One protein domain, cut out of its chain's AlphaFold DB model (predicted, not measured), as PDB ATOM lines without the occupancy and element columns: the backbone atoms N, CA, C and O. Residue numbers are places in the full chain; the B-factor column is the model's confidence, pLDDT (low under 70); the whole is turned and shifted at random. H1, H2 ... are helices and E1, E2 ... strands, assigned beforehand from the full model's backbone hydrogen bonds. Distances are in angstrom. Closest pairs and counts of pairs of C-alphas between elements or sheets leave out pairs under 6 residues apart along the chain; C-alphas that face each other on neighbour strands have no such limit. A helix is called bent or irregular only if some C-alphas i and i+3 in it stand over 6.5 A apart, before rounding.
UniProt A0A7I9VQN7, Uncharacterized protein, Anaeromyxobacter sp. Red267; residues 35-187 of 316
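What this domain is: This is residues 35 to 187 of the 316 residues of an uncharacterized protein of Anaeromyxobacter sp. Red267 (UniProt A0A7I9VQN7). A single twisted and curled sheet of six strands has the helix H2 packed over E5 near one end of the strands, while H1 and residues 41 to 53 pass over the sheet's other side. A long loop region, residues 75 to 113 with the short helix H3 in it, reaches away from the sheet beyond H2 and returns to the edge strand E2. The printed part has 153 residues, with four named helices and six named strands in the order H1 E1 H2 H3 E2 H4 E3 E4 E5 E6; under half of the residues, 71, are in named elements, and the class is mixed, helices and strands. The sheet's order is E1 E6 E5 E4 E3 E2, antiparallel throughout. The whole is compact, with a radius of gyration of the C-alphas of 15.7 A and spans of 50 by 36 by 27 A.

Where its parts are: H1 is residues 36 to 40, with C-alpha 36 at (-3.034, 17.928, -5.357). E1, residues 54 to 62, is 26.1 A long; H2, residues 66 to 74, is 11.7 A; H3 is residues 87 to 92. E2 is residues 114 to 116, H4 residues 122 to 125. E3, residues 128 to 135, is 19.7 A long and bends by 59 degrees at residue 132. E4, residues 139 to 145, is 19.5 A; E5, residues 158 to 168, is 30.1 A; E6, residues 174 to 182, is 25.8 A and ends at C-alpha 182 (-9.756, 5.672, -19.508).

How they stand to each other: E3 E4 E5 E6 form a meander, each strand the antiparallel neighbour of the one before. Edge strand E1 pairs with E6 through N 58 and O 178, 2.8 A; E6 pairs with E5 through N 163 and O 179, 2.8 A. E5 pairs with E4 through N 142 and O 162, 2.8 A; E4 pairs with E3 through N 141 and O 133, 2.8 A. E3 pairs with edge strand E2 through N 115 and O 129, 2.8 A. H2 is on the sheet at a height of 7.5 A, over E5 and along the strands, at 10 degrees on the local plane; its closest C-alphas to E5 are those of Pro 66 and Leu 166, 6.3 A. H1 only grazes the sheet with residues 38 to 40; H3 and H4 are not on it. H2 is only just irregular, with C-alphas 68 and 71 6.52 A apart. Every O i to N i+4 pair is within hydrogen-bond range in H1 and H3, 3 of 5 in H2, and H4 is too short for one.

The domain as a whole: The C-alphas of Gly 153 and Asp 171, the two farthest apart, are 50.3 A apart. The printed part has no cut. The links H1 to E1, H2 to H3, H3 to E2 and E4 to E5 are long. The model's pLDDT is under 70 at residues 123 to 125, 146 to 158 and 184 to 187.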
ATOM      1  N   THR A  35      -2.565  20.768  -9.327       97.31
ATOM      2  CA  THR A  35      -2.392  20.745  -7.873       97.31
ATOM      3  C   THR A  35      -2.954  19.459  -7.272       97.31
ATOM      4  O   THR A  35      -3.850  18.828  -7.829       97.31
ATOM      5  N   ALA A  36      -2.505  19.095  -6.068       96.56
ATOM      6  CA  ALA A  36      -3.034  17.928  -5.357       96.56
ATOM      7  C   ALA A  36      -4.555  17.995  -5.106       96.56
ATOM      8  O   ALA A  36      -5.200  16.951  -5.018       96.56
ATOM      9  N   VAL A  37      -5.123  19.203  -5.003       96.50
ATOM     10  CA  VAL A  37      -6.574  19.415  -4.882       96.50
ATOM     11  C   VAL A  37      -7.264  19.093  -6.204       96.50
ATOM     12  O   VAL A  37      -8.195  18.295  -6.216       96.50
ATOM     13  N   GLU A  38      -6.768  19.631  -7.321       97.12
ATOM     14  CA  GLU A  38      -7.313  19.363  -8.660       97.12
ATOM     15  C   GLU A  38      -7.243  17.874  -9.019       97.12
ATOM     16  O   GLU A  38      -8.199  17.339  -9.572       97.12
ATOM     17  N   LEU A  39      -6.164  17.173  -8.641       96.38
ATOM     18  CA  LEU A  39      -6.025  15.728  -8.862       96.38
ATOM     19  C   LEU A  39      -7.115  14.902  -8.153       96.38
ATOM     20  O   LEU A  39      -7.511  13.857  -8.661       96.38
ATOM     21  N   ARG A  40      -7.595  15.354  -6.987       95.31
ATOM     22  CA  ARG A  40      -8.590  14.638  -6.160       95.31
ATOM     23  C   ARG A  40     -10.014  15.163  -6.332       95.31
ATOM     24  O   ARG A  40     -10.957  14.500  -5.906       95.31
ATOM     25  N   ALA A  41     -10.175  16.350  -6.910       95.12
ATOM     26  CA  ALA A  41     -11.474  16.965  -7.129       95.12
ATOM     27  C   ALA A  41     -12.320  16.122  -8.084       95.12
ATOM     28  O   ALA A  41     -11.797  15.548  -9.041       95.12
ATOM     29  N   ARG A  42     -13.635  16.091  -7.854       95.50
ATOM     30  CA  ARG A  42     -14.589  15.547  -8.820       95.50
ATOM     31  C   ARG A  42     -14.822  16.586  -9.914       95.50
ATOM     32  O   ARG A  42     -15.187  17.718  -9.605       95.50
ATOM     33  N   LEU A  43     -14.606  16.209 -11.168       96.38
ATOM     34  CA  LEU A  43     -14.770  17.077 -12.334       96.38
ATOM     35  C   LEU A  43     -15.930  16.593 -13.219       96.38
ATOM     36  O   LEU A  43     -16.240  15.397 -13.218       96.38
ATOM     37  N   PRO A  44     -16.578  17.495 -13.984       96.38
ATOM     38  CA  PRO A  44     -17.557  17.107 -14.996       96.38
ATOM     39  C   PRO A  44     -17.004  16.024 -15.929       96.38
ATOM     40  O   PRO A  44     -15.899  16.163 -16.454       96.38
ATOM     41  N   GLY A  45     -17.766  14.951 -16.141       93.12
ATOM     42  CA  GLY A  45     -17.354  13.833 -16.990       93.12
ATOM     43  C   GLY A  45     -16.661  12.685 -16.254       93.12
ATOM     44  O   GLY A  45     -16.423  11.642 -16.869       93.12
ATOM     45  N   ASP A  46     -16.373  12.820 -14.954       94.69
ATOM     46  CA  ASP A  46     -15.877  11.710 -14.129       94.69
ATOM     47  C   ASP A  46     -16.877  10.542 -14.083       94.69
ATOM     48  O   ASP A  46     -16.485   9.376 -14.087       94.69
ATOM     49  N   GLU A  47     -18.172  10.855 -14.088       91.88
ATOM     50  CA  GLU A  47     -19.278   9.898 -14.073       91.88
ATOM     51  C   GLU A  47     -19.382   9.038 -15.341       91.88
ATOM     52  O   GLU A  47     -20.032   7.996 -15.314       91.88
ATOM     53  N   LEU A  48     -18.744   9.446 -16.442       90.25
ATOM     54  CA  LEU A  48     -18.788   8.724 -17.719       90.25
ATOM     55  C   LEU A  48     -17.838   7.520 -17.751       90.25
ATOM     56  O   LEU A  48     -17.992   6.650 -18.605       90.25
ATOM     57  N   ALA A  49     -16.857   7.494 -16.845       89.06
ATOM     58  CA  ALA A  49     -15.883   6.420 -16.674       89.06
ATOM     59  C   ALA A  49     -15.591   6.220 -15.171       89.06
ATOM     60  O   ALA A  49     -14.498   6.563 -14.688       89.06
ATOM     61  N   PRO A  50     -16.575   5.715 -14.399       86.69
ATOM     62  CA  PRO A  50     -16.440   5.540 -12.953       86.69
ATOM     63  C   PRO A  50     -15.399   4.467 -12.593       86.69
ATOM     64  O   PRO A  50     -14.758   4.557 -11.552       86.69
ATOM     65  N   ASP A  51     -15.180   3.501 -13.483       85.75
ATOM     66  CA  ASP A  51     -14.232   2.389 -13.384       85.75
ATOM     67  C   ASP A  51     -12.853   2.703 -14.001       85.75
ATOM     68  O   ASP A  51     -12.067   1.793 -14.278       85.75
ATOM     69  N   ALA A  52     -12.562   3.984 -14.259       86.38
ATOM     70  CA  ALA A  52     -11.325   4.400 -14.909       86.38
ATOM     71  C   ALA A  52     -10.081   3.889 -14.173       86.38
ATOM     72  O   ALA A  52      -9.865   4.192 -12.999       86.38
ATOM     73  N   ARG A  53      -9.242   3.143 -14.899       84.06
ATOM     74  CA  ARG A  53      -7.959   2.630 -14.394       84.06
ATOM     75  C   ARG A  53      -6.824   3.617 -14.604       84.06
ATOM     76  O   ARG A  53      -5.832   3.574 -13.884       84.06
ATOM     77  N   GLU A  54      -6.977   4.500 -15.584       86.69
ATOM     78  CA  GLU A  54      -6.022   5.559 -15.875       86.69
ATOM     79  C   GLU A  54      -6.746   6.898 -15.850       86.69
ATOM     80  O   GLU A  54      -7.753   7.099 -16.538       86.69
ATOM     81  N   VAL A  55      -6.228   7.803 -15.025       93.00
ATOM     82  CA  VAL A  55      -6.724   9.166 -14.881       93.00
ATOM     83  C   VAL A  55      -5.535  10.100 -15.020       93.00
ATOM     84  O   VAL A  55      -4.561  10.001 -14.277       93.00
ATOM     85  N   GLU A  56      -5.627  11.010 -15.976       95.38
ATOM     86  CA  GLU A  56      -4.655  12.070 -16.204       95.38
ATOM     87  C   GLU A  56      -5.359  13.393 -15.924       95.38
ATOM     88  O   GLU A  56      -6.490  13.601 -16.361       95.38
ATOM     89  N   THR A  57      -4.739  14.276 -15.151       98.19
ATOM     90  CA  THR A  57      -5.284  15.602 -14.850       98.19
ATOM     91  C   THR A  57      -4.174  16.615 -15.006       98.19
ATOM     92  O   THR A  57      -3.199  16.615 -14.259       98.19
ATOM     93  N   ARG A  58      -4.327  17.482 -15.997       98.31
ATOM     94  CA  ARG A  58      -3.341  18.486 -16.372       98.31
ATOM     95  C   ARG A  58      -3.960  19.850 -16.219       98.31
ATOM     96  O   ARG A  58      -5.158  20.009 -16.432       98.31
ATOM     97  N   ALA A  59      -3.166  20.839 -15.849       98.56
ATOM     98  CA  ALA A  59      -3.706  22.169 -15.667       98.56
ATOM     99  C   ALA A  59      -2.690  23.260 -15.968       98.56
ATOM    100  O   ALA A  59      -1.491  23.115 -15.731       98.56
ATOM    101  N   LEU A  60      -3.188  24.376 -16.485       98.44
ATOM    102  CA  LEU A  60      -2.419  25.600 -16.638       98.44
ATOM    103  C   LEU A  60      -3.309  26.815 -16.397       98.44
ATOM    104  O   LEU A  60      -4.530  26.743 -16.511       98.44
ATOM    105  N   THR A  61      -2.686  27.936 -16.064       98.50
ATOM    106  CA  THR A  61      -3.380  29.219 -15.930       98.50
ATOM    107  C   THR A  61      -3.229  30.003 -17.230       98.50
ATOM    108  O   THR A  61      -2.129  30.075 -17.789       98.50
ATOM    109  N   ILE A  62      -4.325  30.572 -17.717       98.56
ATOM    110  CA  ILE A  62      -4.426  31.408 -18.914       98.56
ATOM    111  C   ILE A  62      -4.710  32.838 -18.468       98.56
ATOM    112  O   ILE A  62      -5.625  33.071 -17.686       98.56
ATOM    113  N   ASP A  63      -3.937  33.787 -18.982       98.00
ATOM    114  CA  ASP A  63      -4.044  35.221 -18.711       98.00
ATOM    115  C   ASP A  63      -5.174  35.873 -19.529       98.00
ATOM    116  O   ASP A  63      -4.996  36.804 -20.316       98.00
ATOM    117  N   ALA A  64      -6.356  35.272 -19.419       97.94
ATOM    118  CA  ALA A  64      -7.583  35.696 -20.063       97.94
ATOM    119  C   ALA A  64      -8.786  35.128 -19.290       97.94
ATOM    120  O   ALA A  64      -8.673  34.036 -18.723       97.94
ATOM    121  N   PRO A  65      -9.938  35.817 -19.293       98.00
ATOM    122  CA  PRO A  65     -11.143  35.342 -18.636       98.00
ATOM    123  C   PRO A  65     -11.817  34.235 -19.472       98.00
ATOM    124  O   PRO A  65     -11.526  34.113 -20.675       98.00
ATOM    125  N   PRO A  66     -12.708  33.416 -18.880       98.12
ATOM    126  CA  PRO A  66     -13.261  32.234 -19.541       98.12
ATOM    127  C   PRO A  66     -13.966  32.536 -20.866       98.12
ATOM    128  O   PRO A  66     -13.916  31.718 -21.780       98.12
ATOM    129  N   GLU A  67     -14.546  33.726 -21.020       97.00
ATOM    130  CA  GLU A  67     -15.250  34.174 -22.228       97.00
ATOM    131  C   GLU A  67     -14.300  34.349 -23.421       97.00
ATOM    132  O   GLU A  67     -14.714  34.201 -24.569       97.00
ATOM    133  N   ARG A  68     -13.012  34.626 -23.169       97.38
ATOM    134  CA  ARG A  68     -11.970  34.660 -24.211       97.38
ATOM    135  C   ARG A  68     -11.360  33.288 -24.479       97.38
ATOM    136  O   ARG A  68     -10.865  33.054 -25.579       97.38
ATOM    137  N   VAL A  69     -11.385  32.383 -23.502       98.31
ATOM    138  CA  VAL A  69     -10.848  31.019 -23.640       98.31
ATOM    139  C   VAL A  69     -11.840  30.102 -24.353       98.31
ATOM    140  O   VAL A  69     -11.457  29.342 -25.244       98.31
ATOM    141  N   TRP A  70     -13.117  30.187 -23.980       98.38
ATOM    142  CA  TRP A  70     -14.177  29.288 -24.423       98.38
ATOM    143  C   TRP A  70     -14.301  29.161 -25.947       98.38
ATOM    144  O   TRP A  70     -14.306  28.022 -26.419       98.38
ATOM    145  N   PRO A  71     -14.315  30.252 -26.744       97.62
ATOM    146  CA  PRO A  71     -14.477  30.146 -28.192       97.62
ATOM    147  C   PRO A  71     -13.403  29.282 -28.859       97.62
ATOM    148  O   PRO A  71     -13.691  28.598 -29.835       97.62
ATOM    149  N   TRP A  72     -12.181  29.253 -28.312       97.62
ATOM    150  CA  TRP A  72     -11.109  28.394 -28.815       97.62
ATOM    151  C   TRP A  72     -11.358  26.917 -28.506       97.62
ATOM    152  O   TRP A  72     -11.086  26.078 -29.363       97.62
ATOM    153  N   LEU A  73     -11.901  26.589 -27.328       97.75
ATOM    154  CA  LEU A  73     -12.277  25.216 -26.973       97.75
ATOM    155  C   LEU A  73     -13.489  24.725 -27.772       97.75
ATOM    156  O   LEU A  73     -13.467  23.614 -28.292       97.75
ATOM    157  N   ALA A  74     -14.518  25.560 -27.915       97.19
ATOM    158  CA  ALA A  74     -15.758  25.212 -28.607       97.19
ATOM    159  C   ALA A  74     -15.546  24.878 -30.096       97.19
ATOM    160  O   ALA A  74     -16.306  24.111 -30.689       97.19
ATOM    161  N   GLN A  75     -14.498  25.421 -30.717       96.00
ATOM    162  CA  GLN A  75     -14.162  25.141 -32.113       96.00
ATOM    163  C   GLN A  75     -13.050  24.090 -32.291       96.00
ATOM    164  O   GLN A  75     -12.503  23.970 -33.390       96.00
ATOM    165  N   LEU A  76     -12.701  23.333 -31.244       96.44
ATOM    166  CA  LEU A  76     -11.805  22.185 -31.385       96.44
ATOM    167  C   LEU A  76     -12.399  21.160 -32.357       96.44
ATOM    168  O   LEU A  76     -13.580  20.823 -32.285       96.44
ATOM    169  N   GLY A  77     -11.559  20.637 -33.243       94.25
ATOM    170  CA  GLY A  77     -11.944  19.598 -34.197       94.25
ATOM    171  C   GLY A  77     -11.234  19.755 -35.533       94.25
ATOM    172  O   GLY A  77     -10.964  20.870 -35.978       94.25
ATOM    173  N   GLN A  78     -10.926  18.633 -36.178       93.25
ATOM    174  CA  GLN A  78     -10.265  18.603 -37.484       93.25
ATOM    175  C   GLN A  78     -11.100  19.311 -38.559       93.25
ATOM    176  O   GLN A  78     -10.550  20.034 -39.378       93.25
ATOM    177  N   ASP A  79     -12.420  19.177 -38.505       91.00
ATOM    178  CA  ASP A  79     -13.390  19.856 -39.368       91.00
ATOM    179  C   ASP A  79     -13.723  21.292 -38.921       91.00
ATOM    180  O   ASP A  79     -14.597  21.942 -39.494       91.00
ATOM    181  N   ARG A  80     -13.033  21.794 -37.891       93.88
ATOM    182  CA  ARG A  80     -13.204  23.133 -37.320       93.88
ATOM    183  C   ARG A  80     -11.873  23.894 -37.343       93.88
ATOM    184  O   ARG A  80     -11.299  24.103 -38.407       93.88
ATOM    185  N   ALA A  81     -11.368  24.350 -36.196       93.12
ATOM    186  CA  ALA A  81     -10.116  25.108 -36.114       93.12
ATOM    187  C   ALA A  81      -8.893  24.230 -35.787       93.12
ATOM    188  O   ALA A  81      -7.827  24.743 -35.459       93.12
ATOM    189  N   GLY A  82      -9.030  22.910 -35.859       93.62
ATOM    190  CA  GLY A  82      -8.003  21.963 -35.459       93.62
ATOM    191  C   GLY A  82      -7.862  21.830 -33.941       93.62
ATOM    192  O   GLY A  82      -8.773  22.150 -33.180       93.62
ATOM    193  N   PHE A  83      -6.714  21.313 -33.497       94.31
ATOM    194  CA  PHE A  83      -6.428  21.030 -32.078       94.31
ATOM    195  C   PHE A  83      -5.359  21.940 -31.473       94.31
ATOM    196  O   PHE A  83      -4.896  21.687 -30.364       94.31
ATOM    197  N   TYR A  84      -4.899  22.956 -32.213       93.56
ATOM    198  CA  TYR A  84      -3.823  23.860 -31.778       93.56
ATOM    199  C   TYR A  84      -2.551  23.127 -31.310       93.56
ATOM    200  O   TYR A  84      -1.804  23.626 -30.467       93.56
ATOM    201  N   SER A  85      -2.351  21.916 -31.839       91.00
ATOM    202  CA  SER A  85      -1.274  21.005 -31.474       91.00
ATOM    203  C   SER A  85      -0.172  21.022 -32.541       91.00
ATOM    204  O   SER A  85       0.033  22.042 -33.200       91.00
ATOM    205  N   TYR A  86       0.547  19.914 -32.705       88.75
ATOM    206  CA  TYR A  86       1.560  19.741 -33.742       88.75
ATOM    207  C   TYR A  86       0.922  19.536 -35.127       88.75
ATOM    208  O   TYR A  86       0.873  18.417 -35.640       88.75
ATOM    209  N   GLY A  87       0.399  20.611 -35.722       88.50
ATOM    210  CA  GLY A  87      -0.310  20.564 -36.999       88.50
ATOM    211  C   GLY A  87       0.562  20.066 -38.153       88.50
ATOM    212  O   GLY A  87       0.105  19.248 -38.949       88.50
ATOM    213  N   PHE A  88       1.831  20.478 -38.220       86.50
ATOM    214  CA  PHE A  88       2.764  19.963 -39.229       86.50
ATOM    215  C   PHE A  88       2.976  18.451 -39.070       86.50
ATOM    216  O   PHE A  88       2.867  17.710 -40.048       86.50
ATOM    217  N   LEU A  89       3.220  17.978 -37.841       86.62
ATOM    218  CA  LEU A  89       3.407  16.549 -37.574       86.62
ATOM    219  C   LEU A  89       2.138  15.739 -37.878       86.62
ATOM    220  O   LEU A  89       2.218  14.668 -38.470       86.62
ATOM    221  N   GLN A  90       0.965  16.247 -37.499       87.88
ATOM    222  CA  GLN A  90      -0.322  15.607 -37.784       87.88
ATOM    223  C   GLN A  90      -0.569  15.508 -39.293       87.88
ATOM    224  O   GLN A  90      -1.003  14.464 -39.784       87.88
ATOM    225  N   ASN A  91      -0.230  16.553 -40.045       89.25
ATOM    226  CA  ASN A  91      -0.428  16.597 -41.493       89.25
ATOM    227  C   ASN A  91       0.536  15.682 -42.243       89.25
ATOM    228  O   ASN A  91       0.148  15.110 -43.260       89.25
ATOM    229  N   LEU A  92       1.736  15.446 -41.703       86.56
ATOM    230  CA  LEU A  92       2.644  14.414 -42.210       86.56
ATOM    231  C   LEU A  92       2.011  13.010 -42.167       86.56
ATOM    232  O   LEU A  92       2.311  12.176 -43.017       86.56
ATOM    233  N   PHE A  93       1.099  12.765 -41.221       84.81
ATOM    234  CA  PHE A  93       0.319  11.527 -41.116       84.81
ATOM    235  C   PHE A  93      -1.072  11.614 -41.770       84.81
ATOM    236  O   PHE A  93      -1.919  10.758 -41.522       84.81
ATOM    237  N   GLY A  94      -1.324  12.627 -42.608       86.06
ATOM    238  CA  GLY A  94      -2.570  12.754 -43.371       86.06
ATOM    239  C   GLY A  94      -3.785  13.199 -42.552       86.06
ATOM    240  O   GLY A  94      -4.914  12.926 -42.950       86.06
ATOM    241  N   MET A  95      -3.579  13.870 -41.412       88.06
ATOM    242  CA  MET A  95      -4.676  14.327 -40.542       88.06
ATOM    243  C   MET A  95      -5.342  15.639 -40.980       88.06
ATOM    244  O   MET A  95      -6.262  16.075 -40.297       88.06
ATOM    245  N   ASP A  96      -4.876  16.264 -42.066       89.81
ATOM    246  CA  ASP A  96      -5.449  17.479 -42.674       89.81
ATOM    247  C   ASP A  96      -5.940  18.524 -41.651       89.81
ATOM    248  O   ASP A  96      -7.096  18.939 -41.609       89.81
ATOM    249  N   MET A  97      -5.049  18.860 -40.725       91.38
ATOM    250  CA  MET A  97      -5.286  19.709 -39.577       91.38
ATOM    251  C   MET A  97      -5.275  21.183 -39.992       91.38
ATOM    252  O   MET A  97      -4.241  21.672 -40.474       91.38
ATOM    253  N   PRO A  98      -6.369  21.925 -39.744       91.50
ATOM    254  CA  PRO A  98      -6.394  23.367 -39.924       91.50
ATOM    255  C   PRO A  98      -5.395  24.064 -38.996       91.50
ATOM    256  O   PRO A  98      -5.106  23.611 -37.888       91.50
ATOM    257  N   ARG A  99      -4.899  25.227 -39.425       85.12
ATOM    258  CA  ARG A  99      -3.936  26.028 -38.649       85.12
ATOM    259  C   ARG A  99      -4.527  26.581 -37.343       85.12
ATOM    260  O   ARG A  99      -3.805  26.784 -36.363       85.12
ATOM    261  N   GLY A 100      -5.833  26.848 -37.347       88.56
ATOM    262  CA  GLY A 100      -6.565  27.318 -36.174       88.56
ATOM    263  C   GLY A 100      -6.104  28.665 -35.645       88.56
ATOM    264  O   GLY A 100      -6.068  28.847 -34.440       88.56
ATOM    265  N   ASP A 101      -5.661  29.583 -36.496       88.94
ATOM    266  CA  ASP A 101      -5.102  30.885 -36.104       88.94
ATOM    267  C   ASP A 101      -6.162  31.969 -35.843       88.94
ATOM    268  O   ASP A 101      -5.827  33.063 -35.394       88.94
ATOM    269  N   ARG A 102      -7.442  31.663 -36.074       91.56
ATOM    270  CA  ARG A 102      -8.569  32.579 -35.883       91.56
ATOM    271  C   ARG A 102      -9.805  31.868 -35.342       91.56
ATOM    272  O   ARG A 102      -9.953  30.653 -35.486       91.56
ATOM    273  N   LEU A 103     -10.710  32.646 -34.757       94.50
ATOM    274  CA  LEU A 103     -12.063  32.195 -34.455       94.50
ATOM    275  C   LEU A 103     -12.871  32.124 -35.751       94.50
ATOM    276  O   LEU A 103     -12.859  33.063 -36.546       94.50
ATOM    277  N   LEU A 104     -13.565  31.010 -35.967       94.38
ATOM    278  CA  LEU A 104     -14.357  30.777 -37.178       94.38
ATOM    279  C   LEU A 104     -15.792  31.322 -37.082       94.38
ATOM    280  O   LEU A 104     -16.526  31.262 -38.062       94.38
ATOM    281  N   GLY A 105     -16.203  31.830 -35.914       92.44
ATOM    282  CA  GLY A 105     -17.584  32.268 -35.675       92.44
ATOM    283  C   GLY A 105     -18.595  31.116 -35.677       92.44
ATOM    284  O   GLY A 105     -19.781  31.338 -35.904       92.44
ATOM    285  N   LEU A 106     -18.126  29.882 -35.462       91.88
ATOM    286  CA  LEU A 106     -18.988  28.710 -35.362       91.88
ATOM    287  C   LEU A 106     -19.822  28.773 -34.077       91.88
ATOM    288  O   LEU A 106     -19.315  29.232 -33.050       91.88
ATOM    289  N   PRO A 107     -21.069  28.276 -34.103       94.00
ATOM    290  CA  PRO A 107     -21.823  28.080 -32.878       94.00
ATOM    291  C   PRO A 107     -21.139  27.040 -31.982       94.00
ATOM    292  O   PRO A 107     -20.400  26.159 -32.454       94.00
ATOM    293  N   ASP A 108     -21.444  27.115 -30.689       96.06
ATOM    294  CA  ASP A 108     -21.036  26.092 -29.733       96.06
ATOM    295  C   ASP A 108     -21.517  24.705 -30.196       96.06
ATOM    296  O   ASP A 108     -22.628  24.577 -30.731       96.06
ATOM    297  N   PRO A 109     -20.690  23.658 -30.024       96.25
ATOM    298  CA  PRO A 109     -21.085  22.304 -30.372       96.25
ATOM    299  C   PRO A 109     -22.266  21.866 -29.511       96.25
ATOM    300  O   PRO A 109     -22.408  22.268 -28.354       96.25
ATOM    301  N   ARG A 110     -23.118  21.010 -30.064       96.56
ATOM    302  CA  ARG A 110     -24.249  20.451 -29.315       96.56
ATOM    303  C   ARG A 110     -23.875  19.102 -28.705       96.56
ATOM    304  O   ARG A 110     -23.130  18.341 -29.326       96.56
ATOM    305  N   PRO A 111     -24.424  18.750 -27.530       96.81
ATOM    306  CA  PRO A 111     -24.365  17.378 -27.046       96.81
ATOM    307  C   PRO A 111     -24.811  16.378 -28.128       96.81
ATOM    308  O   PRO A 111     -25.799  16.602 -28.826       96.81
ATOM    309  N   GLY A 112     -24.062  15.290 -28.290       94.06
ATOM    310  CA  GLY A 112     -24.230  14.283 -29.339       94.06
ATOM    311  C   GLY A 112     -23.439  14.549 -30.627       94.06
ATOM    312  O   GLY A 112     -23.220  13.615 -31.402       94.06
ATOM    313  N   GLU A 113     -22.955  15.773 -30.864       94.12
ATOM    314  CA  GLU A 113     -22.136  16.072 -32.041       94.12
ATOM    315  C   GLU A 113     -20.738  15.458 -31.936       94.12
ATOM    316  O   GLU A 113     -20.114  15.418 -30.869       94.12
ATOM    317  N   LYS A 114     -20.216  15.000 -33.077       92.69
ATOM    318  CA  LYS A 114     -18.872  14.427 -33.163       92.69
ATOM    319  C   LYS A 114     -17.829  15.532 -33.247       92.69
ATOM    320  O   LYS A 114     -17.932  16.416 -34.086       92.69
ATOM    321  N   LEU A 115     -16.791  15.407 -32.435       93.56
ATOM    322  CA  LEU A 115     -15.534  16.118 -32.593       93.56
ATOM    323  C   LEU A 115     -14.603  15.231 -33.425       93.56
ATOM    324  O   LEU A 115     -14.163  14.183 -32.942       93.56
ATOM    325  N   LEU A 116     -14.337  15.603 -34.679       91.81
ATOM    326  CA  LEU A 116     -13.479  14.810 -35.564       91.81
ATOM    327  C   LEU A 116     -11.999  15.018 -35.226       91.81
ATOM    328  O   LEU A 116     -11.552  16.139 -35.001       91.81
ATOM    329  N   MET A 117     -11.231  13.928 -35.202       88.69
ATOM    330  CA  MET A 117      -9.781  13.941 -34.961       88.69
ATOM    331  C   MET A 117      -8.962  13.712 -36.239       88.69
ATOM    332  O   MET A 117      -7.763  13.984 -36.252       88.69
ATOM    333  N   SER A 118      -9.598  13.222 -37.305       85.38
ATOM    334  CA  SER A 118      -8.998  13.003 -38.622       85.38
ATOM    335  C   SER A 118     -10.023  13.246 -39.734       85.38
ATOM    336  O   SER A 118     -11.225  13.072 -39.491       85.38
ATOM    337  N   PRO A 119      -9.577  13.544 -40.968       83.12
ATOM    338  CA  PRO A 119     -10.458  13.623 -42.122       83.12
ATOM    339  C   PRO A 119     -11.099  12.262 -42.393       83.12
ATOM    340  O   PRO A 119     -10.582  11.207 -42.017       83.12
ATOM    341  N   ARG A 120     -12.231  12.261 -43.093       77.62
ATOM    342  CA  ARG A 120     -12.821  11.026 -43.629       77.62
ATOM    343  C   ARG A 120     -12.249  10.764 -45.029       77.62
ATOM    344  O   ARG A 120     -12.134  11.717 -45.791       77.62
ATOM    345  N   PRO A 121     -11.911   9.513 -45.397       72.94
ATOM    346  CA  PRO A 121     -12.142   8.253 -44.681       72.94
ATOM    347  C   PRO A 121     -10.967   7.798 -43.788       72.94
ATOM    348  O   PRO A 121     -10.924   6.624 -43.412       72.94
ATOM    349  N   ALA A 122     -10.008   8.673 -43.457       71.19
ATOM    350  CA  ALA A 122      -8.838   8.297 -42.659       71.19
ATOM    351  C   ALA A 122      -9.249   7.630 -41.334       71.19
ATOM    352  O   ALA A 122     -10.295   7.931 -40.751       71.19
ATOM    353  N   MET A 123      -8.455   6.645 -40.898       67.56
ATOM    354  CA  MET A 123      -8.758   5.794 -39.734       67.56
ATOM    355  C   MET A 123     -10.178   5.181 -39.759       67.56
ATOM    356  O   MET A 123     -10.830   5.020 -38.725       67.56
ATOM    357  N   GLY A 124     -10.698   4.880 -40.955       66.38
ATOM    358  CA  GLY A 124     -12.036   4.313 -41.158       66.38
ATOM    359  C   GLY A 124     -13.187   5.243 -40.753       66.38
ATOM    360  O   GLY A 124     -14.299   4.766 -40.536       66.38
ATOM    361  N   GLY A 125     -12.933   6.548 -40.581       68.31
ATOM    362  CA  GLY A 125     -13.916   7.515 -40.079       68.31
ATOM    363  C   GLY A 125     -14.250   7.359 -38.589       68.31
ATOM    364  O   GLY A 125     -15.313   7.799 -38.145       68.31
ATOM    365  N   ARG A 126     -13.374   6.700 -37.820       70.38
ATOM    366  CA  ARG A 126     -13.639   6.295 -36.426       70.38
ATOM    367  C   ARG A 126     -12.901   7.126 -35.389       70.38
ATOM    368  O   ARG A 126     -13.204   6.999 -34.209       70.38
ATOM    369  N   ALA A 127     -11.993   7.992 -35.825       81.31
ATOM    370  CA  ALA A 127     -11.278   8.899 -34.946       81.31
ATOM    371  C   ALA A 127     -12.138  10.124 -34.641       81.31
ATOM    372  O   ALA A 127     -12.068  11.160 -35.305       81.31
ATOM    373  N   TYR A 128     -13.003   9.961 -33.649       87.31
ATOM    374  CA  TYR A 128     -13.829  11.030 -33.121       87.31
ATOM    375  C   TYR A 128     -14.046  10.849 -31.621       87.31
ATOM    376  O   TYR A 128     -14.005   9.736 -31.092       87.31
ATOM    377  N   ALA A 129     -14.336  11.957 -30.957       91.31
ATOM    378  CA  ALA A 129     -15.001  11.968 -29.664       91.31
ATOM    379  C   ALA A 129     -16.429  12.501 -29.844       91.31
ATOM    380  O   ALA A 129     -16.762  13.054 -30.893       91.31
ATOM    381  N   VAL A 130     -17.294  12.314 -28.852       93.50
ATOM    382  CA  VAL A 130     -18.664  12.851 -28.880       93.50
ATOM    383  C   VAL A 130     -18.813  13.872 -27.769       93.50
ATOM    384  O   VAL A 130     -18.443  13.586 -26.636       93.50
ATOM    385  N   HIS A 131     -19.357  15.045 -28.077       96.69
ATOM    386  CA  HIS A 131     -19.712  16.032 -27.063       96.69
ATOM    387  C   HIS A 131     -20.788  15.452 -26.152       96.69
ATOM    388  O   HIS A 131     -21.910  15.221 -26.582       96.69
ATOM    389  N   GLU A 132     -20.450  15.186 -24.898       96.44
ATOM    390  CA  GLU A 132     -21.420  14.735 -23.903       96.44
ATOM    391  C   GLU A 132     -22.079  15.938 -23.233       96.44
ATOM    392  O   GLU A 132     -23.295  15.992 -23.078       96.44
ATOM    393  N   ARG A 133     -21.262  16.919 -22.839       97.19
ATOM    394  CA  ARG A 133     -21.722  18.113 -22.140       97.19
ATOM    395  C   ARG A 133     -20.993  19.340 -22.654       97.19
ATOM    396  O   ARG A 133     -19.770  19.328 -22.775       97.19
ATOM    397  N   VAL A 134     -21.747  20.395 -22.925       97.94
ATOM    398  CA  VAL A 134     -21.224  21.673 -23.406       97.94
ATOM    399  C   VAL A 134     -21.831  22.761 -22.528       97.94
ATOM    400  O   VAL A 134     -23.011  23.072 -22.643       97.94
ATOM    401  N   GLU A 135     -21.038  23.273 -21.590       97.88
ATOM    402  CA  GLU A 135     -21.388  24.347 -20.659       97.88
ATOM    403  C   GLU A 135     -20.514  25.570 -20.981       97.88
ATOM    404  O   GLU A 135     -19.357  25.620 -20.540       97.88
ATOM    405  N   PRO A 136     -21.025  26.550 -21.750       97.31
ATOM    406  CA  PRO A 136     -20.236  27.694 -22.185       97.31
ATOM    407  C   PRO A 136     -19.540  28.432 -21.047       97.31
ATOM    408  O   PRO A 136     -20.125  28.680 -19.993       97.31
ATOM    409  N   GLY A 137     -18.253  28.730 -21.241       96.31
ATOM    410  CA  GLY A 137     -17.402  29.369 -20.233       96.31
ATOM    411  C   GLY A 137     -17.059  28.502 -19.013       96.31
ATOM    412  O   GLY A 137     -16.358  28.988 -18.130       96.31
ATOM    413  N   ARG A 138     -17.512  27.241 -18.939       97.69
ATOM    414  CA  ARG A 138     -17.319  26.381 -17.755       97.69
ATOM    415  C   ARG A 138     -16.739  25.013 -18.064       97.69
ATOM    416  O   ARG A 138     -15.741  24.639 -17.455       97.69
ATOM    417  N   ALA A 139     -17.356  24.243 -18.955       98.12
ATOM    418  CA  ALA A 139     -16.945  22.864 -19.189       98.12
ATOM    419  C   ALA A 139     -17.282  22.361 -20.597       98.12
ATOM    420  O   ALA A 139     -18.416  22.458 -21.054       98.12
ATOM    421  N   LEU A 140     -16.301  21.744 -21.252       98.50
ATOM    422  CA  LEU A 140     -16.480  20.958 -22.469       98.50
ATOM    423  C   LEU A 140     -16.131  19.505 -22.146       98.50
ATOM    424  O   LEU A 140     -14.973  19.194 -21.876       98.50
ATOM    425  N   VAL A 141     -17.121  18.617 -22.137       98.19
ATOM    426  CA  VAL A 141     -16.946  17.202 -21.787       98.19
ATOM    427  C   VAL A 141     -17.201  16.343 -23.010       98.19
ATOM    428  O   VAL A 141     -18.274  16.395 -23.613       98.19
ATOM    429  N   LEU A 142     -16.221  15.514 -23.344       96.62
ATOM    430  CA  LEU A 142     -16.253  14.598 -24.467       96.62
ATOM    431  C   LEU A 142     -16.259  13.156 -23.967       96.62
ATOM    432  O   LEU A 142     -15.495  12.780 -23.077       96.62
ATOM    433  N   ARG A 143     -17.085  12.324 -24.588       93.19
ATOM    434  CA  ARG A 143     -17.042  10.870 -24.478       93.19
ATOM    435  C   ARG A 143     -16.022  10.329 -25.473       93.19
ATOM    436  O   ARG A 143     -16.087  10.644 -26.665       93.19
ATOM    437  N   THR A 144     -15.083   9.523 -24.985       89.06
ATOM    438  CA  THR A 144     -13.999   8.950 -25.791       89.06
ATOM    439  C   THR A 144     -14.149   7.439 -25.945       89.06
ATOM    440  O   THR A 144     -14.854   6.762 -25.188       89.06
ATOM    441  N   TYR A 145     -13.494   6.910 -26.975       80.69
ATOM    442  CA  TYR A 145     -13.610   5.522 -27.398       80.69
ATOM    443  C   TYR A 145     -12.224   4.904 -27.555       80.69
ATOM    444  O   TYR A 145     -11.277   5.575 -27.967       80.69
ATOM    445  N   ALA A 146     -12.099   3.617 -27.236       66.69
ATOM    446  CA  ALA A 146     -10.807   2.948 -27.226       66.69
ATOM    447  C   ALA A 146     -10.213   2.881 -28.640       66.69
ATOM    448  O   ALA A 146     -10.813   2.293 -29.546       66.69
ATOM    449  N   LEU A 147      -8.992   3.405 -28.792       59.22
ATOM    450  CA  LEU A 147      -8.236   3.411 -30.050       59.22
ATOM    451  C   LEU A 147      -8.149   2.011 -30.678       59.22
ATOM    452  O   LEU A 147      -8.342   1.852 -31.875       59.22
ATOM    453  N   ARG A 148      -7.932   0.977 -29.855       57.12
ATOM    454  CA  ARG A 148      -7.813  -0.429 -30.286       57.12
ATOM    455  C   ARG A 148      -9.082  -1.006 -30.928       57.12
ATOM    456  O   ARG A 148      -9.010  -2.010 -31.625       57.12
ATOM    457  N   MET A 149     -10.243  -0.409 -30.654       51.66
ATOM    458  CA  MET A 149     -11.519  -0.828 -31.233       51.66
ATOM    459  C   MET A 149     -11.858  -0.004 -32.487       51.66
ATOM    460  O   MET A 149     -12.850  -0.294 -33.159       51.66
ATOM    461  N   MET A 150     -11.031   0.990 -32.850       52.28
ATOM    462  CA  MET A 150     -11.088   1.630 -34.164       52.28
ATOM    463  C   MET A 150     -10.617   0.634 -35.230       52.28
ATOM    464  O   MET A 150      -9.432   0.488 -35.493       52.28
ATOM    465  N   GLY A 151     -11.560  -0.092 -35.826       46.78
ATOM    466  CA  GLY A 151     -11.297  -1.072 -36.887       46.78
ATOM    467  C   GLY A 151     -12.215  -2.299 -36.839       46.78
ATOM    468  O   GLY A 151     -12.619  -2.786 -37.887       46.78
ATOM    469  N   ALA A 152     -12.660  -2.730 -35.652       53.16
ATOM    470  CA  ALA A 152     -13.606  -3.849 -35.484       53.16
ATOM    471  C   ALA A 152     -15.054  -3.415 -35.788       53.16
ATOM    472  O   ALA A 152     -15.430  -2.333 -35.363       53.16
ATOM    473  N   GLY A 153     -15.878  -4.161 -36.529       47.72
ATOM    474  CA  GLY A 153     -17.246  -3.723 -36.891       47.72
ATOM    475  C   GLY A 153     -18.103  -3.245 -35.694       47.72
ATOM    476  O   GLY A 153     -18.014  -3.813 -34.611       47.72
ATOM    477  N   GLY A 154     -18.919  -2.196 -35.889       55.50
ATOM    478  CA  GLY A 154     -19.783  -1.585 -34.853       55.50
ATOM    479  C   GLY A 154     -19.204  -0.323 -34.191       55.50
ATOM    480  O   GLY A 154     -18.022  -0.026 -34.327       55.50
ATOM    481  N   ALA A 155     -20.011   0.481 -33.491       56.06
ATOM    482  CA  ALA A 155     -19.465   1.571 -32.674       56.06
ATOM    483  C   ALA A 155     -18.786   0.952 -31.436       56.06
ATOM    484  O   ALA A 155     -19.440   0.179 -30.735       56.06
ATOM    485  N   PRO A 156     -17.496   1.223 -31.170       59.56
ATOM    486  CA  PRO A 156     -16.862   0.714 -29.960       59.56
ATOM    487  C   PRO A 156     -17.626   1.219 -28.727       59.56
ATOM    488  O   PRO A 156     -18.098   2.360 -28.753       59.56
ATOM    489  N   PRO A 157     -17.768   0.420 -27.653       65.62
ATOM    490  CA  PRO A 157     -18.367   0.935 -26.434       65.62
ATOM    491  C   PRO A 157     -17.534   2.127 -25.941       65.62
ATOM    492  O   PRO A 157     -16.301   2.108 -26.070       65.62
ATOM    493  N   PRO A 158     -18.180   3.179 -25.412       68.25
ATOM    494  CA  PRO A 158     -17.450   4.283 -24.818       68.25
ATOM    495  C   PRO A 158     -16.566   3.748 -23.699       68.25
ATOM    496  O   PRO A 158     -16.980   2.903 -22.910       68.25
ATOM    497  N   SER A 159     -15.329   4.219 -23.671       79.50
ATOM    498  CA  SER A 159     -14.298   3.672 -22.793       79.50
ATOM    499  C   SER A 159     -13.586   4.765 -22.015       79.50
ATOM    500  O   SER A 159     -12.487   4.539 -21.516       79.50
ATOM    501  N   GLY A 160     -14.139   5.972 -21.971       89.88
ATOM    502  CA  GLY A 160     -13.481   7.088 -21.325       89.88
ATOM    503  C   GLY A 160     -14.197   8.417 -21.480       89.88
ATOM    504  O   GLY A 160     -15.230   8.540 -22.149       89.88
ATOM    505  N   SER A 161     -13.593   9.420 -20.858       93.94
ATOM    506  CA  SER A 161     -13.972  10.818 -20.987       93.94
ATOM    507  C   SER A 161     -12.752  11.713 -21.147       93.94
ATOM    508  O   SER A 161     -11.653  11.382 -20.703       93.94
ATOM    509  N   TRP A 162     -12.963  12.844 -21.809       96.56
ATOM    510  CA  TRP A 162     -11.998  13.922 -21.947       96.56
ATOM    511  C   TRP A 162     -12.702  15.243 -21.658       96.56
ATOM    512  O   TRP A 162     -13.590  15.656 -22.399       96.56
ATOM    513  N   ALA A 163     -12.369  15.861 -20.532       98.06
ATOM    514  CA  ALA A 163     -13.045  17.041 -20.019       98.06
ATOM    515  C   ALA A 163     -12.094  18.234 -19.970       98.06
ATOM    516  O   ALA A 163     -10.985  18.120 -19.454       98.06
ATOM    517  N   PHE A 164     -12.560  19.382 -20.446       98.62
ATOM    518  CA  PHE A 164     -11.914  20.681 -20.308       98.62
ATOM    519  C   PHE A 164     -12.760  21.532 -19.376       98.62
ATOM    520  O   PHE A 164     -13.905  21.837 -19.699       98.62
ATOM    521  N   VAL A 165     -12.210  21.911 -18.232       98.69
ATOM    522  CA  VAL A 165     -12.895  22.694 -17.205       98.69
ATOM    523  C   VAL A 165     -12.208  24.045 -17.090       98.69
ATOM    524  O   VAL A 165     -10.995  24.120 -16.897       98.69
ATOM    525  N   LEU A 166     -12.991  25.108 -17.219       98.62
ATOM    526  CA  LEU A 166     -12.574  26.488 -17.036       98.62
ATOM    527  C   LEU A 166     -13.021  26.940 -15.648       98.62
ATOM    528  O   LEU A 166     -14.212  27.122 -15.396       98.62
ATOM    529  N   ALA A 167     -12.065  27.100 -14.740       97.56
ATOM    530  CA  ALA A 167     -12.304  27.694 -13.433       97.56
ATOM    531  C   ALA A 167     -11.821  29.156 -13.455       97.56
ATOM    532  O   ALA A 167     -10.627  29.388 -13.654       97.56
ATOM    533  N   PRO A 168     -12.713  30.150 -13.294       97.12
ATOM    534  CA  PRO A 168     -12.297  31.546 -13.202       97.12
ATOM    535  C   PRO A 168     -11.447  31.773 -11.944       97.12
ATOM    536  O   PRO A 168     -11.767  31.258 -10.870       97.12
ATOM    537  N   GLU A 169     -10.376  32.552 -12.074       95.94
ATOM    538  CA  GLU A 169      -9.542  33.020 -10.963       95.94
ATOM    539  C   GLU A 169      -9.901  34.480 -10.596       95.94
ATOM    540  O   GLU A 169     -10.398  35.226 -11.447       95.94
ATOM    541  N   PRO A 170      -9.671  34.925  -9.341       90.81
ATOM    542  CA  PRO A 170     -10.114  36.244  -8.862       90.81
ATOM    543  C   PRO A 170      -9.553  37.456  -9.619       90.81
ATOM    544  O   PRO A 170     -10.126  38.538  -9.558       90.81
ATOM    545  N   ASP A 171      -8.431  37.295 -10.313       93.31
ATOM    546  CA  ASP A 171      -7.738  38.344 -11.066       93.31
ATOM    547  C   ASP A 171      -8.134  38.394 -12.552       93.31
ATOM    548  O   ASP A 171      -7.484  39.061 -13.354       93.31
ATOM    549  N   GLY A 172      -9.211  37.697 -12.931       93.62
ATOM    550  CA  GLY A 172      -9.698  37.649 -14.310       93.62
ATOM    551  C   GLY A 172      -8.938  36.666 -15.201       93.62
ATOM    552  O   GLY A 172      -9.189  36.618 -16.407       93.62
ATOM    553  N   ARG A 173      -8.029  35.867 -14.630       98.12
ATOM    554  CA  ARG A 173      -7.401  34.731 -15.310       98.12
ATOM    555  C   ARG A 173      -8.316  33.510 -15.283       98.12
ATOM    556  O   ARG A 173      -9.306  33.447 -14.557       98.12
ATOM    557  N   THR A 174      -7.967  32.513 -16.084       98.69
ATOM    558  CA  THR A 174      -8.682  31.237 -16.132       98.69
ATOM    559  C   THR A 174      -7.739  30.097 -15.822       98.69
ATOM    560  O   THR A 174      -6.730  29.899 -16.502       98.69
ATOM    561  N   ARG A 175      -8.108  29.279 -14.845       98.31
ATOM    562  CA  ARG A 175      -7.499  27.981 -14.617       98.31
ATOM    563  C   ARG A 175      -8.144  26.956 -15.548       98.31
ATOM    564  O   ARG A 175      -9.296  26.574 -15.359       98.31
ATOM    565  N   LEU A 176      -7.405  26.518 -16.566       98.75
ATOM    566  CA  LEU A 176      -7.818  25.428 -17.448       98.75
ATOM    567  C   LEU A 176      -7.357  24.103 -16.840       98.75
ATOM    568  O   LEU A 176      -6.153  23.852 -16.773       98.75
ATOM    569  N   VAL A 177      -8.305  23.254 -16.452       98.69
ATOM    570  CA  VAL A 177      -8.064  21.884 -15.985       98.69
ATOM    571  C   VAL A 177      -8.570  20.910 -17.042       98.69
ATOM    572  O   VAL A 177      -9.746  20.923 -17.394       98.69
ATOM    573  N   VAL A 178      -7.687  20.061 -17.553       98.56
ATOM    574  CA  VAL A 178      -8.006  19.017 -18.527       98.56
ATOM    575  C   VAL A 178      -7.904  17.665 -17.844       98.56
ATOM    576  O   VAL A 178      -6.871  17.348 -17.252       98.56
ATOM    577  N   ARG A 179      -8.970  16.866 -17.906       97.94
ATOM    578  CA  ARG A 179      -8.997  15.516 -17.348       97.94
ATOM    579  C   ARG A 179      -9.328  14.487 -18.410       97.94
ATOM    580  O   ARG A 179     -10.389  14.534 -19.022       97.94
ATOM    581  N   SER A 180      -8.437  13.515 -18.542       95.25
ATOM    582  CA  SER A 180      -8.631  12.320 -19.352       95.25
ATOM    583  C   SER A 180      -8.845  11.125 -18.432       95.25
ATOM    584  O   SER A 180      -8.034  10.865 -17.543       95.25
ATOM    585  N   ARG A 181      -9.939  10.388 -18.633       92.88
ATOM    586  CA  ARG A 181     -10.217   9.122 -17.946       92.88
ATOM    587  C   ARG A 181     -10.338   8.010 -18.965       92.88
ATOM    588  O   ARG A 181     -11.081   8.143 -19.935       92.88
ATOM    589  N   ARG A 182      -9.661   6.895 -18.709       86.56
ATOM    590  CA  ARG A 182      -9.756   5.672 -19.508       86.56
ATOM    591  C   ARG A 182     -10.373   4.573 -18.640       86.56
ATOM    592  O   ARG A 182      -9.747   4.094 -17.692       86.56
ATOM    593  N   GLY A 183     -11.630   4.251 -18.940       75.69
ATOM    594  CA  GLY A 183     -12.422   3.157 -18.371       75.69
ATOM    595  C   GLY A 183     -11.791   1.789 -18.618       75.69
ATOM    596  O   GLY A 183     -10.853   1.657 -19.412       75.69
ATOM    597  N   SER A 184     -12.305   0.755 -17.947       63.09
ATOM    598  CA  SER A 184     -11.815  -0.601 -18.154       63.09
ATOM    599  C   SER A 184     -12.109  -1.040 -19.584       63.09
ATOM    600  O   SER A 184     -13.245  -1.098 -20.054       63.09
ATOM    601  N   GLU A 185     -11.051  -1.394 -20.295       62.38
ATOM    602  CA  GLU A 185     -11.171  -2.101 -21.551       62.38
ATOM    603  C   GLU A 185     -11.902  -3.434 -21.304       62.38
ATOM    604  O   GLU A 185     -11.487  -4.220 -20.457       62.38
ATOM    605  N   HIS A 186     -12.975  -3.720 -22.056       57.16
ATOM    606  CA  HIS A 186     -13.749  -4.976 -21.950       57.16
ATOM    607  C   HIS A 186     -12.906  -6.245 -22.210       57.16
ATOM    608  O   HIS A 186     -13.361  -7.361 -21.994       57.16
ATOM    609  N   VAL A 187     -11.671  -6.071 -22.686       60.62
ATOM    610  CA  VAL A 187     -10.689  -7.130 -22.931       60.62
ATOM    611  C   VAL A 187      -9.368  -6.618 -22.379       60.62
ATOM    612  O   VAL A 187      -8.955  -5.526 -22.767       60.62
TER     613      VAL A 187